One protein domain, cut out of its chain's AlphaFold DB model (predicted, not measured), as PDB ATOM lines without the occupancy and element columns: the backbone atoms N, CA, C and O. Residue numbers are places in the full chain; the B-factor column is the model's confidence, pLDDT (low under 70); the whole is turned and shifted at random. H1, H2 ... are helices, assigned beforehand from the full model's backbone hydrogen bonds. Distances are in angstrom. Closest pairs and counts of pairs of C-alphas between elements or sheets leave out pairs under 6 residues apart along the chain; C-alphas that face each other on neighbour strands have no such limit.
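Overview. This is residues 36 to 119 of the 233 residues of an uncharacterized protein of Strongylus vulgaris (UniProt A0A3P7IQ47). The longest helix, H3, runs through a compact body as a beam, with H1 side by side with its later part and reaching on past its end. The short helix H2 packs on the last residues of H3, the first residues of H3 meet the later part of H5 about perpendicular to make a corner, and the short H4 lies between H2 and H5 on the side of the body away from H1. The printed part has 84 residues with five named helices, in the order H1, H2, H3, H4, H5, and no named strand; the class is all helix. It is compact, with a radius of gyration of the C-alphas of 12.4 A, and rounded, with spans of 32 by 25 by 23 A.

Arrangement. The hub is H3, residues 70 to 84, which touches three other helices. H1, residues 37 to 47, touches H3 at a shallow tilt of 32 degrees, the same way; the closest C-alphas, of Gly 37 and Ala 79, are 4.2 A apart. H2, residues 53 to 58, touches residues 80 to 84 of H3 alone, at a steep tilt of 50 degrees, opposite ways, with the C-alphas of Trp 53 and Leu 84 closest at 5.8 A. H5, residues 101 to 113, touches H3 with residues 107 to 111 alone, meeting residues 70 to 73 of H3 alone; the two are about perpendicular at 78 degrees, and their closest C-alphas, of Arg 70 and Ser 110, are 6.9 A apart. The helix packing is mostly crossed, but only just: of these three pairs, one is at a shallow tilt. H4, residues 91 to 95, touches no helix. It is close to but not clearly touching H2, where the closest C-alphas, of Asp 58 and Lys 93, are 7.5 A apart. It is also close to but not clearly touching H5, where those of Leu 94 and Gln 104 are 7.6 A apart. H1 is apart from H2, H4 and H5. Every O i to N i+4 pair is within hydrogen-bond range in H1, H2, H3 and H5; in H4 it is 0 of 1, with 2 of 2 O i to N i+3 pairs within range.

Along the chain. H3 is 21.0 A long from first to last C-alpha, from C-alpha 70 at (45.562, 41.254, 38.336) to C-alpha 84 at (25.790, 38.188, 44.753). H5 is 17.9 A long and ends with C-alpha 113 at (47.448, 33.498, 36.058). H1 is 15.3 A long and begins with C-alpha 37 at (35.099, 46.275, 44.081). H2 measures 8.5 A and H4 7.1 A.

Size, cuts and confidence. The two C-alphas farthest apart are those of Met 47 and Glu 113, at 33.7 A. The printed part has no cut. The link from H2 to H3, with 11 residues between them, is long; those from H1 to H2 and from H4 to H5 are tight, and that from H3 to H4 is short. The mean pLDDT of the printed part is 97.0, and no printed residue is under 70.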
ATOM      1  N   ASN A  36      37.840  49.903  44.730       94.50
ATOM      2  CA  ASN A  36      37.452  48.857  45.668       94.50
ATOM      3  C   ASN A  36      36.141  48.209  45.205       94.50
ATOM      4  O   ASN A  36      35.058  48.768  45.397       94.50
ATOM      5  N   GLY A  37      36.245  47.016  44.612       96.44
ATOM      6  CA  GLY A  37      35.099  46.275  44.081       96.44
ATOM      7  C   GLY A  37      34.025  45.966  45.127       96.44
ATOM      8  O   GLY A  37      32.836  46.041  44.818       96.44
ATOM      9  N   LYS A  38      34.420  45.700  46.381       97.62
ATOM     10  CA  LYS A  38      33.474  45.430  47.476       97.62
ATOM     11  C   LYS A  38      32.651  46.665  47.807       97.62
ATOM     12  O   LYS A  38      31.431  46.592  47.831       97.62
ATOM     13  N   VAL A  39      33.309  47.808  48.011       97.62
ATOM     14  CA  VAL A  39      32.620  49.077  48.304       97.62
ATOM     15  C   VAL A  39      31.688  49.449  47.154       97.62
ATOM     16  O   VAL A  39      30.531  49.780  47.397       97.62
ATOM     17  N   PHE A  40      32.159  49.321  45.909       96.81
ATOM     18  CA  PHE A  40      31.340  49.559  44.723       96.81
ATOM     19  C   PHE A  40      30.067  48.700  44.726       96.81
ATOM     20  O   PHE A  40      28.960  49.231  44.654       96.81
ATOM     21  N   ALA A  41      30.207  47.381  44.861       98.00
ATOM     22  CA  ALA A  41      29.067  46.474  44.831       98.00
ATOM     23  C   ALA A  41      28.122  46.655  46.028       98.00
ATOM     24  O   ALA A  41      26.910  46.556  45.846       98.00
ATOM     25  N   SER A  42      28.643  46.963  47.222       97.88
ATOM     26  CA  SER A  42      27.828  47.280  48.402       97.88
ATOM     27  C   SER A  42      26.953  48.509  48.165       97.88
ATOM     28  O   SER A  42      25.740  48.431  48.348       97.88
ATOM     29  N   VAL A  43      27.534  49.608  47.671       98.00
ATOM     30  CA  VAL A  43      26.781  50.837  47.367       98.00
ATOM     31  C   VAL A  43      25.721  50.580  46.293       98.00
ATOM     32  O   VAL A  43      24.574  50.986  46.452       98.00
ATOM     33  N   ILE A  44      26.052  49.848  45.223       97.75
ATOM     34  CA  ILE A  44      25.072  49.491  44.183       97.75
ATOM     35  C   ILE A  44      23.923  48.647  44.757       97.75
ATOM     36  O   ILE A  44      22.763  48.879  44.421       97.75
ATOM     37  N   ASN A  45      24.229  47.704  45.648       97.50
ATOM     38  CA  ASN A  45      23.240  46.870  46.326       97.50
ATOM     39  C   ASN A  45      22.306  47.664  47.256       97.50
ATOM     40  O   ASN A  45      21.144  47.283  47.403       97.50
ATOM     41  N   GLU A  46      22.798  48.737  47.877       97.56
ATOM     42  CA  GLU A  46      21.993  49.670  48.676       97.56
ATOM     43  C   GLU A  46      21.110  50.555  47.789       97.56
ATOM     44  O   GLU A  46      19.931  50.751  48.082       97.56
ATOM     45  N   MET A  47      21.659  51.055  46.678       98.00
ATOM     46  CA  MET A  47      20.948  51.940  45.752       98.00
ATOM     47  C   MET A  47      19.886  51.213  44.919       98.00
ATOM     48  O   MET A  47      18.840  51.788  44.620       98.00
ATOM     49  N   ASN A  48      20.140  49.963  44.530       97.06
ATOM     50  CA  ASN A  48      19.203  49.130  43.786       97.06
ATOM     51  C   ASN A  48      19.185  47.688  44.328       97.06
ATOM     52  O   ASN A  48      19.824  46.799  43.758       97.06
ATOM     53  N   PRO A  49      18.401  47.418  45.387       94.88
ATOM     54  CA  PRO A  49      18.307  46.087  45.988       94.88
ATOM     55  C   PRO A  49      17.751  44.998  45.061       94.88
ATOM     56  O   PRO A  49      17.912  43.817  45.360       94.88
ATOM     57  N   ASN A  50      17.096  45.386  43.962       95.75
ATOM     58  CA  ASN A  50      16.486  44.474  42.994       95.75
ATOM     59  C   ASN A  50      17.415  44.142  41.815       95.75
ATOM     60  O   ASN A  50      17.006  43.392  40.929       95.75
ATOM     61  N   LEU A  51      18.630  44.704  41.766       97.44
ATOM     62  CA  LEU A  51      19.603  44.383  40.724       97.44
ATOM     63  C   LEU A  51      19.932  42.884  40.748       97.44
ATOM     64  O   LEU A  51      20.377  42.355  41.770       97.44
ATOM     65  N   ASP A  52      19.762  42.206  39.614       97.31
ATOM     66  CA  ASP A  52      20.175  40.814  39.481       97.31
ATOM     67  C   ASP A  52      21.635  40.720  39.033       97.31
ATOM     68  O   ASP A  52      21.990  40.967  37.882       97.31
ATOM     69  N   TRP A  53      22.505  40.323  39.955       98.00
ATOM     70  CA  TRP A  53      23.926  40.137  39.672       98.00
ATOM     71  C   TRP A  53      24.222  38.972  38.720       98.00
ATOM     72  O   TRP A  53      25.305  38.943  38.135       98.00
ATOM     73  N   TYR A  54      23.275  38.053  38.497       98.06
ATOM     74  CA  TYR A  54      23.393  37.091  37.402       98.06
ATOM     75  C   TYR A  54      23.251  37.765  36.036       98.06
ATOM     76  O   TYR A  54      24.023  37.444  35.134       98.06
ATOM     77  N   GLU A  55      22.342  38.736  35.897       97.69
ATOM     78  CA  GLU A  55      22.251  39.548  34.680       97.69
ATOM     79  C   GLU A  55      23.492  40.425  34.515       97.69
ATOM     80  O   GLU A  55      24.000  40.549  33.406       97.69
ATOM     81  N   VAL A  56      24.036  40.990  35.603       97.75
ATOM     82  CA  VAL A  56      25.313  41.732  35.550       97.75
ATOM     83  C   VAL A  56      26.444  40.829  35.053       97.75
ATOM     84  O   VAL A  56      27.231  41.255  34.212       97.75
ATOM     85  N   PHE A  57      26.507  39.578  35.520       98.25
ATOM     86  CA  PHE A  57      27.479  38.604  35.024       98.25
ATOM     87  C   PHE A  57      27.290  38.322  33.527       98.25
ATOM     88  O   PHE A  57      28.269  38.282  32.789       98.25
ATOM     89  N   ASP A  58      26.046  38.193  33.056       97.75
ATOM     90  CA  ASP A  58      25.754  38.021  31.625       97.75
ATOM     91  C   ASP A  58      26.203  39.230  30.783       97.75
ATOM     92  O   ASP A  58      26.530  39.078  29.609       97.75
ATOM     93  N   ARG A  59      26.266  40.435  31.369       97.62
ATOM     94  CA  ARG A  59      26.781  41.644  30.700       97.62
ATOM     95  C   ARG A  59      28.304  41.716  30.614       97.62
ATOM     96  O   ARG A  59      28.808  42.634  29.976       97.62
ATOM     97  N   LEU A  60      29.035  40.772  31.208       97.69
ATOM     98  CA  LEU A  60      30.481  40.664  30.994       97.69
ATOM     99  C   LEU A  60      30.823  40.187  29.576       97.69
ATOM    100  O   LEU A  60      31.947  40.391  29.128       97.69
ATOM    101  N   ASP A  61      29.864  39.589  28.864       97.75
ATOM    102  CA  ASP A  61      29.975  39.236  27.449       97.75
ATOM    103  C   ASP A  61      29.887  40.486  26.548       97.75
ATOM    104  O   ASP A  61      28.912  40.709  25.827       97.75
ATOM    105  N   ASP A  62      30.910  41.338  26.640       96.75
ATOM    106  CA  ASP A  62      31.019  42.613  25.935       96.75
ATOM    107  C   ASP A  62      32.461  42.863  25.466       96.75
ATOM    108  O   ASP A  62      33.424  42.546  26.161       96.75
ATOM    109  N   VAL A  63      32.623  43.477  24.292       94.12
ATOM    110  CA  VAL A  63      33.935  43.776  23.688       94.12
ATOM    111  C   VAL A  63      34.801  44.717  24.533       94.12
ATOM    112  O   VAL A  63      36.024  44.720  24.407       94.12
ATOM    113  N   GLN A  64      34.185  45.520  25.400       93.50
ATOM    114  CA  GLN A  64      34.884  46.424  26.312       93.50
ATOM    115  C   GLN A  64      35.367  45.714  27.586       93.50
ATOM    116  O   GLN A  64      36.157  46.280  28.346       93.50
ATOM    117  N   MET A  65      34.921  44.478  27.830       93.19
ATOM    118  CA  MET A  65      35.284  43.690  28.999       93.19
ATOM    119  C   MET A  65      36.582  42.920  28.727       93.19
ATOM    120  O   MET A  65      36.576  41.778  28.286       93.19
ATOM    121  N   LEU A  66      37.728  43.552  28.988       94.62
ATOM    122  CA  LEU A  66      39.035  42.890  28.929       94.62
ATOM    123  C   LEU A  66      39.714  42.921  30.296       94.62
ATOM    124  O   LEU A  66      39.980  43.988  30.853       94.62
ATOM    125  N   VAL A  67      40.046  41.743  30.823       95.31
ATOM    126  CA  VAL A  67      40.749  41.603  32.104       95.31
ATOM    127  C   VAL A  67      42.205  41.249  31.843       95.31
ATOM    128  O   VAL A  67      42.562  40.093  31.659       95.31
ATOM    129  N   THR A  68      43.057  42.272  31.806       91.44
ATOM    130  CA  THR A  68      44.489  42.132  31.475       91.44
ATOM    131  C   THR A  68      45.417  42.360  32.662       91.44
ATOM    132  O   THR A  68      46.623  42.161  32.558       91.44
ATOM    133  N   ARG A  69      44.875  42.807  33.799       94.31
ATOM    134  CA  ARG A  69      45.640  43.123  35.007       94.31
ATOM    135  C   ARG A  69      45.057  42.389  36.198       94.31
ATOM    136  O   ARG A  69      43.841  42.387  36.395       94.31
ATOM    137  N   ARG A  70      45.935  41.881  37.061       95.69
ATOM    138  CA  ARG A  70      45.562  41.254  38.336       95.69
ATOM    139  C   ARG A  70      44.632  42.137  39.174       95.69
ATOM    140  O   ARG A  70      43.633  41.652  39.689       95.69
ATOM    141  N   GLN A  71      44.912  43.437  39.273       95.19
ATOM    142  CA  GLN A  71      44.069  44.359  40.043       95.19
ATOM    143  C   GLN A  71      42.655  44.504  39.456       95.19
ATOM    144  O   GLN A  71      41.684  44.627  40.203       95.19
ATOM    145  N   SER A  72      42.516  44.447  38.128       94.56
ATOM    146  CA  SER A  72      41.210  44.439  37.461       94.56
ATOM    147  C   SER A  72      40.437  43.159  37.778       94.56
ATOM    148  O   SER A  72      39.247  43.238  38.071       94.56
ATOM    149  N   LEU A  73      41.118  42.007  37.812       97.44
ATOM    150  CA  LEU A  73      40.513  40.749  38.249       97.44
ATOM    151  C   LEU A  73      40.059  40.821  39.711       97.44
ATOM    152  O   LEU A  73      38.912  40.495  39.990       97.44
ATOM    153  N   ILE A  74      40.912  41.292  40.630       97.56
ATOM    154  CA  ILE A  74      40.557  41.456  42.052       97.56
ATOM    155  C   ILE A  74      39.297  42.312  42.181       97.56
ATOM    156  O   ILE A  74      38.329  41.889  42.803       97.56
ATOM    157  N   THR A  75      39.286  43.479  41.534       96.88
ATOM    158  CA  THR A  75      38.156  44.417  41.578       96.88
ATOM    159  C   THR A  75      36.870  43.770  41.062       96.88
ATOM    160  O   THR A  75      35.828  43.880  41.705       96.88
ATOM    161  N   LEU A  76      36.940  43.064  39.929       97.56
ATOM    162  CA  LEU A  76      35.798  42.371  39.338       97.56
ATOM    163  C   LEU A  76      35.276  41.250  40.241       97.56
ATOM    164  O   LEU A  76      34.077  41.183  40.503       97.56
ATOM    165  N   ILE A  77      36.157  40.370  40.723       97.75
ATOM    166  CA  ILE A  77      35.771  39.222  41.551       97.75
ATOM    167  C   ILE A  77      35.206  39.685  42.894       97.75
ATOM    168  O   ILE A  77      34.186  39.154  43.332       97.75
ATOM    169  N   ASP A  78      35.809  40.700  43.513       97.94
ATOM    170  CA  ASP A  78      35.289  41.306  44.736       97.94
ATOM    171  C   ASP A  78      33.907  41.926  44.516       97.94
ATOM    172  O   ASP A  78      33.010  41.710  45.335       97.94
ATOM    173  N   ALA A  79      33.711  42.653  43.411       98.25
ATOM    174  CA  ALA A  79      32.419  43.239  43.077       98.25
ATOM    175  C   ALA A  79      31.352  42.163  42.840       98.25
ATOM    176  O   ALA A  79      30.274  42.240  43.421       98.25
ATOM    177  N   LEU A  80      31.655  41.124  42.055       98.25
ATOM    178  CA  LEU A  80      30.716  40.032  41.779       98.25
ATOM    179  C   LEU A  80      30.354  39.256  43.049       98.25
ATOM    180  O   LEU A  80      29.172  39.062  43.322       98.25
ATOM    181  N   LYS A  81      31.345  38.841  43.850       97.81
ATOM    182  CA  LYS A  81      31.104  38.094  45.097       97.81
ATOM    183  C   LYS A  81      30.310  38.922  46.108       97.81
ATOM    184  O   LYS A  81      29.373  38.411  46.710       97.81
ATOM    185  N   THR A  82      30.641  40.204  46.263       98.25
ATOM    186  CA  THR A  82      29.905  41.110  47.163       98.25
ATOM    187  C   THR A  82      28.493  41.380  46.646       98.25
ATOM    188  O   THR A  82      27.529  41.390  47.408       98.25
ATOM    189  N   GLY A  83      28.362  41.561  45.333       98.06
ATOM    190  CA  GLY A  83      27.104  41.792  44.645       98.06
ATOM    191  C   GLY A  83      26.108  40.654  44.829       98.06
ATOM    192  O   GLY A  83      24.969  40.885  45.235       98.06
ATOM    193  N   LEU A  84      26.572  39.420  44.615       97.62
ATOM    194  CA  LEU A  84      25.790  38.188  44.753       97.62
ATOM    195  C   LEU A  84      25.321  37.908  46.190       97.62
ATOM    196  O   LEU A  84      24.344  37.173  46.364       97.62
ATOM    197  N   ARG A  85      25.957  38.511  47.205       94.12
ATOM    198  CA  ARG A  85      25.685  38.273  48.633       94.12
ATOM    199  C   ARG A  85      25.806  36.776  48.955       94.12
ATOM    200  O   ARG A  85      26.879  36.211  48.796       94.12
ATOM    201  N   ASP A  86      24.707  36.136  49.350       93.94
ATOM    202  CA  ASP A  86      24.662  34.710  49.694       93.94
ATOM    203  C   ASP A  86      24.405  33.798  48.481       93.94
ATOM    204  O   ASP A  86      24.412  32.571  48.607       93.94
ATOM    205  N   LYS A  87      24.144  34.364  47.293       96.00
ATOM    206  CA  LYS A  87      23.900  33.568  46.085       96.00
ATOM    207  C   LYS A  87      25.210  32.952  45.572       96.00
ATOM    208  O   LYS A  87      26.249  33.615  45.585       96.00
ATOM    209  N   PRO A  88      25.185  31.711  45.054       96.31
ATOM    210  CA  PRO A  88      26.384  31.067  44.533       96.31
ATOM    211  C   PRO A  88      26.903  31.784  43.284       96.31
ATOM    212  O   PRO A  88      26.127  32.258  42.446       96.31
ATOM    213  N   PHE A  89      28.227  31.804  43.125       97.81
ATOM    214  CA  PHE A  89      28.866  32.332  41.923       97.81
ATOM    215  C   PHE A  89      28.405  31.558  40.672       97.81
ATOM    216  O   PHE A  89      28.408  30.322  40.694       97.81
ATOM    217  N   PRO A  90      28.029  32.237  39.572       97.25
ATOM    218  CA  PRO A  90      27.521  31.594  38.360       97.25
ATOM    219  C   PRO A  90      28.609  30.929  37.506       97.25
ATOM    220  O   PRO A  90      28.772  31.245  36.328       97.25
ATOM    221  N   ILE A  91      29.343  29.966  38.063       97.38
ATOM    222  CA  ILE A  91      30.445  29.316  37.340       97.38
ATOM    223  C   ILE A  91      29.982  28.687  36.015       97.38
ATOM    224  O   ILE A  91      30.660  28.810  35.005       97.38
ATOM    225  N   ALA A  92      28.773  28.120  35.964       96.75
ATOM    226  CA  ALA A  92      28.236  27.528  34.741       96.75
ATOM    227  C   ALA A  92      28.121  28.542  33.586       96.75
ATOM    228  O   ALA A  92      28.371  28.188  32.436       96.75
ATOM    229  N   LYS A  93      27.805  29.816  33.879       97.31
ATOM    230  CA  LYS A  93      27.728  30.887  32.867       97.31
ATOM    231  C   LYS A  93      29.105  31.213  32.281       97.31
ATOM    232  O   LYS A  93      29.189  31.558  31.103       97.31
ATOM    233  N   LEU A  94      30.180  31.037  33.056       96.94
ATOM    234  CA  LEU A  94      31.558  31.210  32.586       96.94
ATOM    235  C   LEU A  94      31.921  30.205  31.483       96.94
ATOM    236  O   LEU A  94      32.689  30.554  30.593       96.94
ATOM    237  N   TYR A  95      31.356  28.993  31.511       96.56
ATOM    238  CA  TYR A  95      31.621  27.949  30.510       96.56
ATOM    239  C   TYR A  95      30.694  27.994  29.291       96.56
ATOM    240  O   TYR A  95      30.949  27.317  28.296       96.56
ATOM    241  N   THR A  96      29.623  28.794  29.327       96.44
ATOM    242  CA  THR A  96      28.765  28.979  28.148       96.44
ATOM    243  C   THR A  96      29.517  29.682  27.018       96.44
ATOM    244  O   THR A  96      30.538  30.339  27.228       96.44
ATOM    245  N   LYS A  97      29.023  29.558  25.784       96.69
ATOM    246  CA  LYS A  97      29.591  30.298  24.655       96.69
ATOM    247  C   LYS A  97      29.221  31.780  24.749       96.69
ATOM    248  O   LYS A  97      28.079  32.138  24.477       96.69
ATOM    249  N   TRP A  98      30.204  32.614  25.083       98.00
ATOM    250  CA  TRP A  98      30.091  34.070  25.003       98.00
ATOM    251  C   TRP A  98      30.163  34.526  23.540       98.00
ATOM    252  O   TRP A  98      30.791  33.873  22.698       98.00
ATOM    253  N   ARG A  99      29.510  35.645  23.228       97.00
ATOM    254  CA  ARG A  99      29.559  36.322  21.928       97.00
ATOM    255  C   ARG A  99      30.930  36.948  21.698       97.00
ATOM    256  O   ARG A  99      31.477  36.810  20.608       97.00
ATOM    257  N   CYS A 100      31.493  37.594  22.714       97.50
ATOM    258  CA  CYS A 100      32.852  38.111  22.720       97.50
ATOM    259  C   CYS A 100      33.795  37.081  23.353       97.50
ATOM    260  O   CYS A 100      33.989  37.022  24.570       97.50
ATOM    261  N   ARG A 101      34.399  36.241  22.505       97.62
ATOM    262  CA  ARG A 101      35.355  35.222  22.963       97.62
ATOM    263  C   ARG A 101      36.620  35.828  23.547       97.62
ATOM    264  O   ARG A 101      37.202  35.230  24.443       97.62
ATOM    265  N   GLU A 102      37.040  36.987  23.062       97.94
ATOM    266  CA  GLU A 102      38.212  37.711  23.546       97.94
ATOM    267  C   GLU A 102      38.026  38.138  25.003       97.94
ATOM    268  O   GLU A 102      38.919  37.914  25.820       97.94
ATOM    269  N   ALA A 103      36.846  38.667  25.343       97.94
ATOM    270  CA  ALA A 103      36.477  39.005  26.713       97.94
ATOM    271  C   ALA A 103      36.519  37.768  27.613       97.94
ATOM    272  O   ALA A 103      37.242  37.744  28.614       97.94
ATOM    273  N   GLN A 104      35.838  36.699  27.192       98.31
ATOM    274  CA  GLN A 104      35.794  35.438  27.927       98.31
ATOM    275  C   GLN A 104      37.196  34.852  28.146       98.31
ATOM    276  O   GLN A 104      37.555  34.491  29.266       98.31
ATOM    277  N   LEU A 105      38.015  34.786  27.092       98.31
ATOM    278  CA  LEU A 105      39.371  34.257  27.174       98.31
ATOM    279  C   LEU A 105      40.271  35.145  28.037       98.31
ATOM    280  O   LEU A 105      41.105  34.609  28.765       98.31
ATOM    281  N   SER A 106      40.112  36.472  27.998       98.25
ATOM    282  CA  SER A 106      40.876  37.377  28.865       98.25
ATOM    283  C   SER A 106      40.585  37.104  30.343       98.25
ATOM    284  O   SER A 106      41.514  36.977  31.140       98.25
ATOM    285  N   LEU A 107      39.311  36.894  30.695       98.50
ATOM    286  CA  LEU A 107      38.896  36.569  32.055       98.50
ATOM    287  C   LEU A 107      39.452  35.211  32.500       98.50
ATOM    288  O   LEU A 107      40.066  35.128  33.562       98.50
ATOM    289  N   ILE A 108      39.302  34.172  31.669       98.38
ATOM    290  CA  ILE A 108      39.839  32.830  31.944       98.38
ATOM    291  C   ILE A 108      41.359  32.868  32.109       98.38
ATOM    292  O   ILE A 108      41.882  32.330  33.082       98.38
ATOM    293  N   SER A 109      42.070  33.537  31.199       98.19
ATOM    294  CA  SER A 109      43.532  33.658  31.261       98.19
ATOM    295  C   SER A 109      43.960  34.350  32.553       98.19
ATOM    296  O   SER A 109      44.823  33.844  33.263       98.19
ATOM    297  N   SER A 110      43.296  35.452  32.915       98.38
ATOM    298  CA  SER A 110      43.602  36.182  34.143       98.38
ATOM    299  C   SER A 110      43.344  35.344  35.401       98.38
ATOM    300  O   SER A 110      44.147  35.393  36.332       98.38
ATOM    301  N   MET A 111      42.277  34.537  35.431       98.31
ATOM    302  CA  MET A 111      42.008  33.598  36.530       98.31
ATOM    303  C   MET A 111      43.102  32.528  36.649       98.31
ATOM    304  O   MET A 111      43.580  32.268  37.750       98.31
ATOM    305  N   LEU A 112      43.544  31.947  35.528       97.94
ATOM    306  CA  LEU A 112      44.623  30.950  35.514       97.94
ATOM    307  C   LEU A 112      45.975  31.541  35.934       97.94
ATOM    308  O   LEU A 112      46.763  30.879  36.599       97.94
ATOM    309  N   GLU A 113      46.247  32.796  35.595       97.88
ATOM    310  CA  GLU A 113      47.448  33.498  36.058       97.88
ATOM    311  C   GLU A 113      47.386  33.865  37.552       97.88
ATOM    312  O   GLU A 113      48.421  34.092  38.174       97.88
ATOM    313  N   ASN A 114      46.184  33.932  38.139       98.19
ATOM    314  CA  ASN A 114      45.946  34.417  39.500       98.19
ATOM    315  C   ASN A 114      45.002  33.482  40.291       98.19
ATOM    316  O   ASN A 114      43.942  33.919  40.761       98.19
ATOM    317  N   PRO A 115      45.369  32.200  40.484       97.06
ATOM    318  CA  PRO A 115      44.505  31.197  41.116       97.06
ATOM    319  C   PRO A 115      44.258  31.456  42.614       97.06
ATOM    320  O   PRO A 115      43.367  30.868  43.233       97.06
ATOM    321  N   ASP A 116      45.043  32.340  43.225       96.62
ATOM    322  CA  ASP A 116      44.841  32.833  44.585       96.62
ATOM    323  C   ASP A 116      43.720  33.887  44.675       96.62
ATOM    324  O   ASP A 116      43.073  34.003  45.712       96.62
ATOM    325  N   VAL A 117      43.433  34.605  43.581       97.62
ATOM    326  CA  VAL A 117      42.293  35.535  43.475       97.62
ATOM    327  C   VAL A 117      41.014  34.775  43.124       97.62
ATOM    328  O   VAL A 117      39.952  35.009  43.710       97.62
ATOM    329  N   PHE A 118      41.107  33.852  42.166       98.00
ATOM    330  CA  PHE A 118      39.989  33.020  41.738       98.00
ATOM    331  C   PHE A 118      40.495  31.672  41.228       98.00
ATOM    332  O   PHE A 118      41.142  31.611  40.189       98.00
ATOM    333  N   CYS A 119      40.158  30.585  41.924       97.56
ATOM    334  CA  CYS A 119      40.407  29.237  41.430       97.56
ATOM    335  C   CYS A 119      39.106  28.647  40.893       97.56
ATOM    336  O   CYS A 119      38.083  28.631  41.577       97.56
TER     337      CYS A 119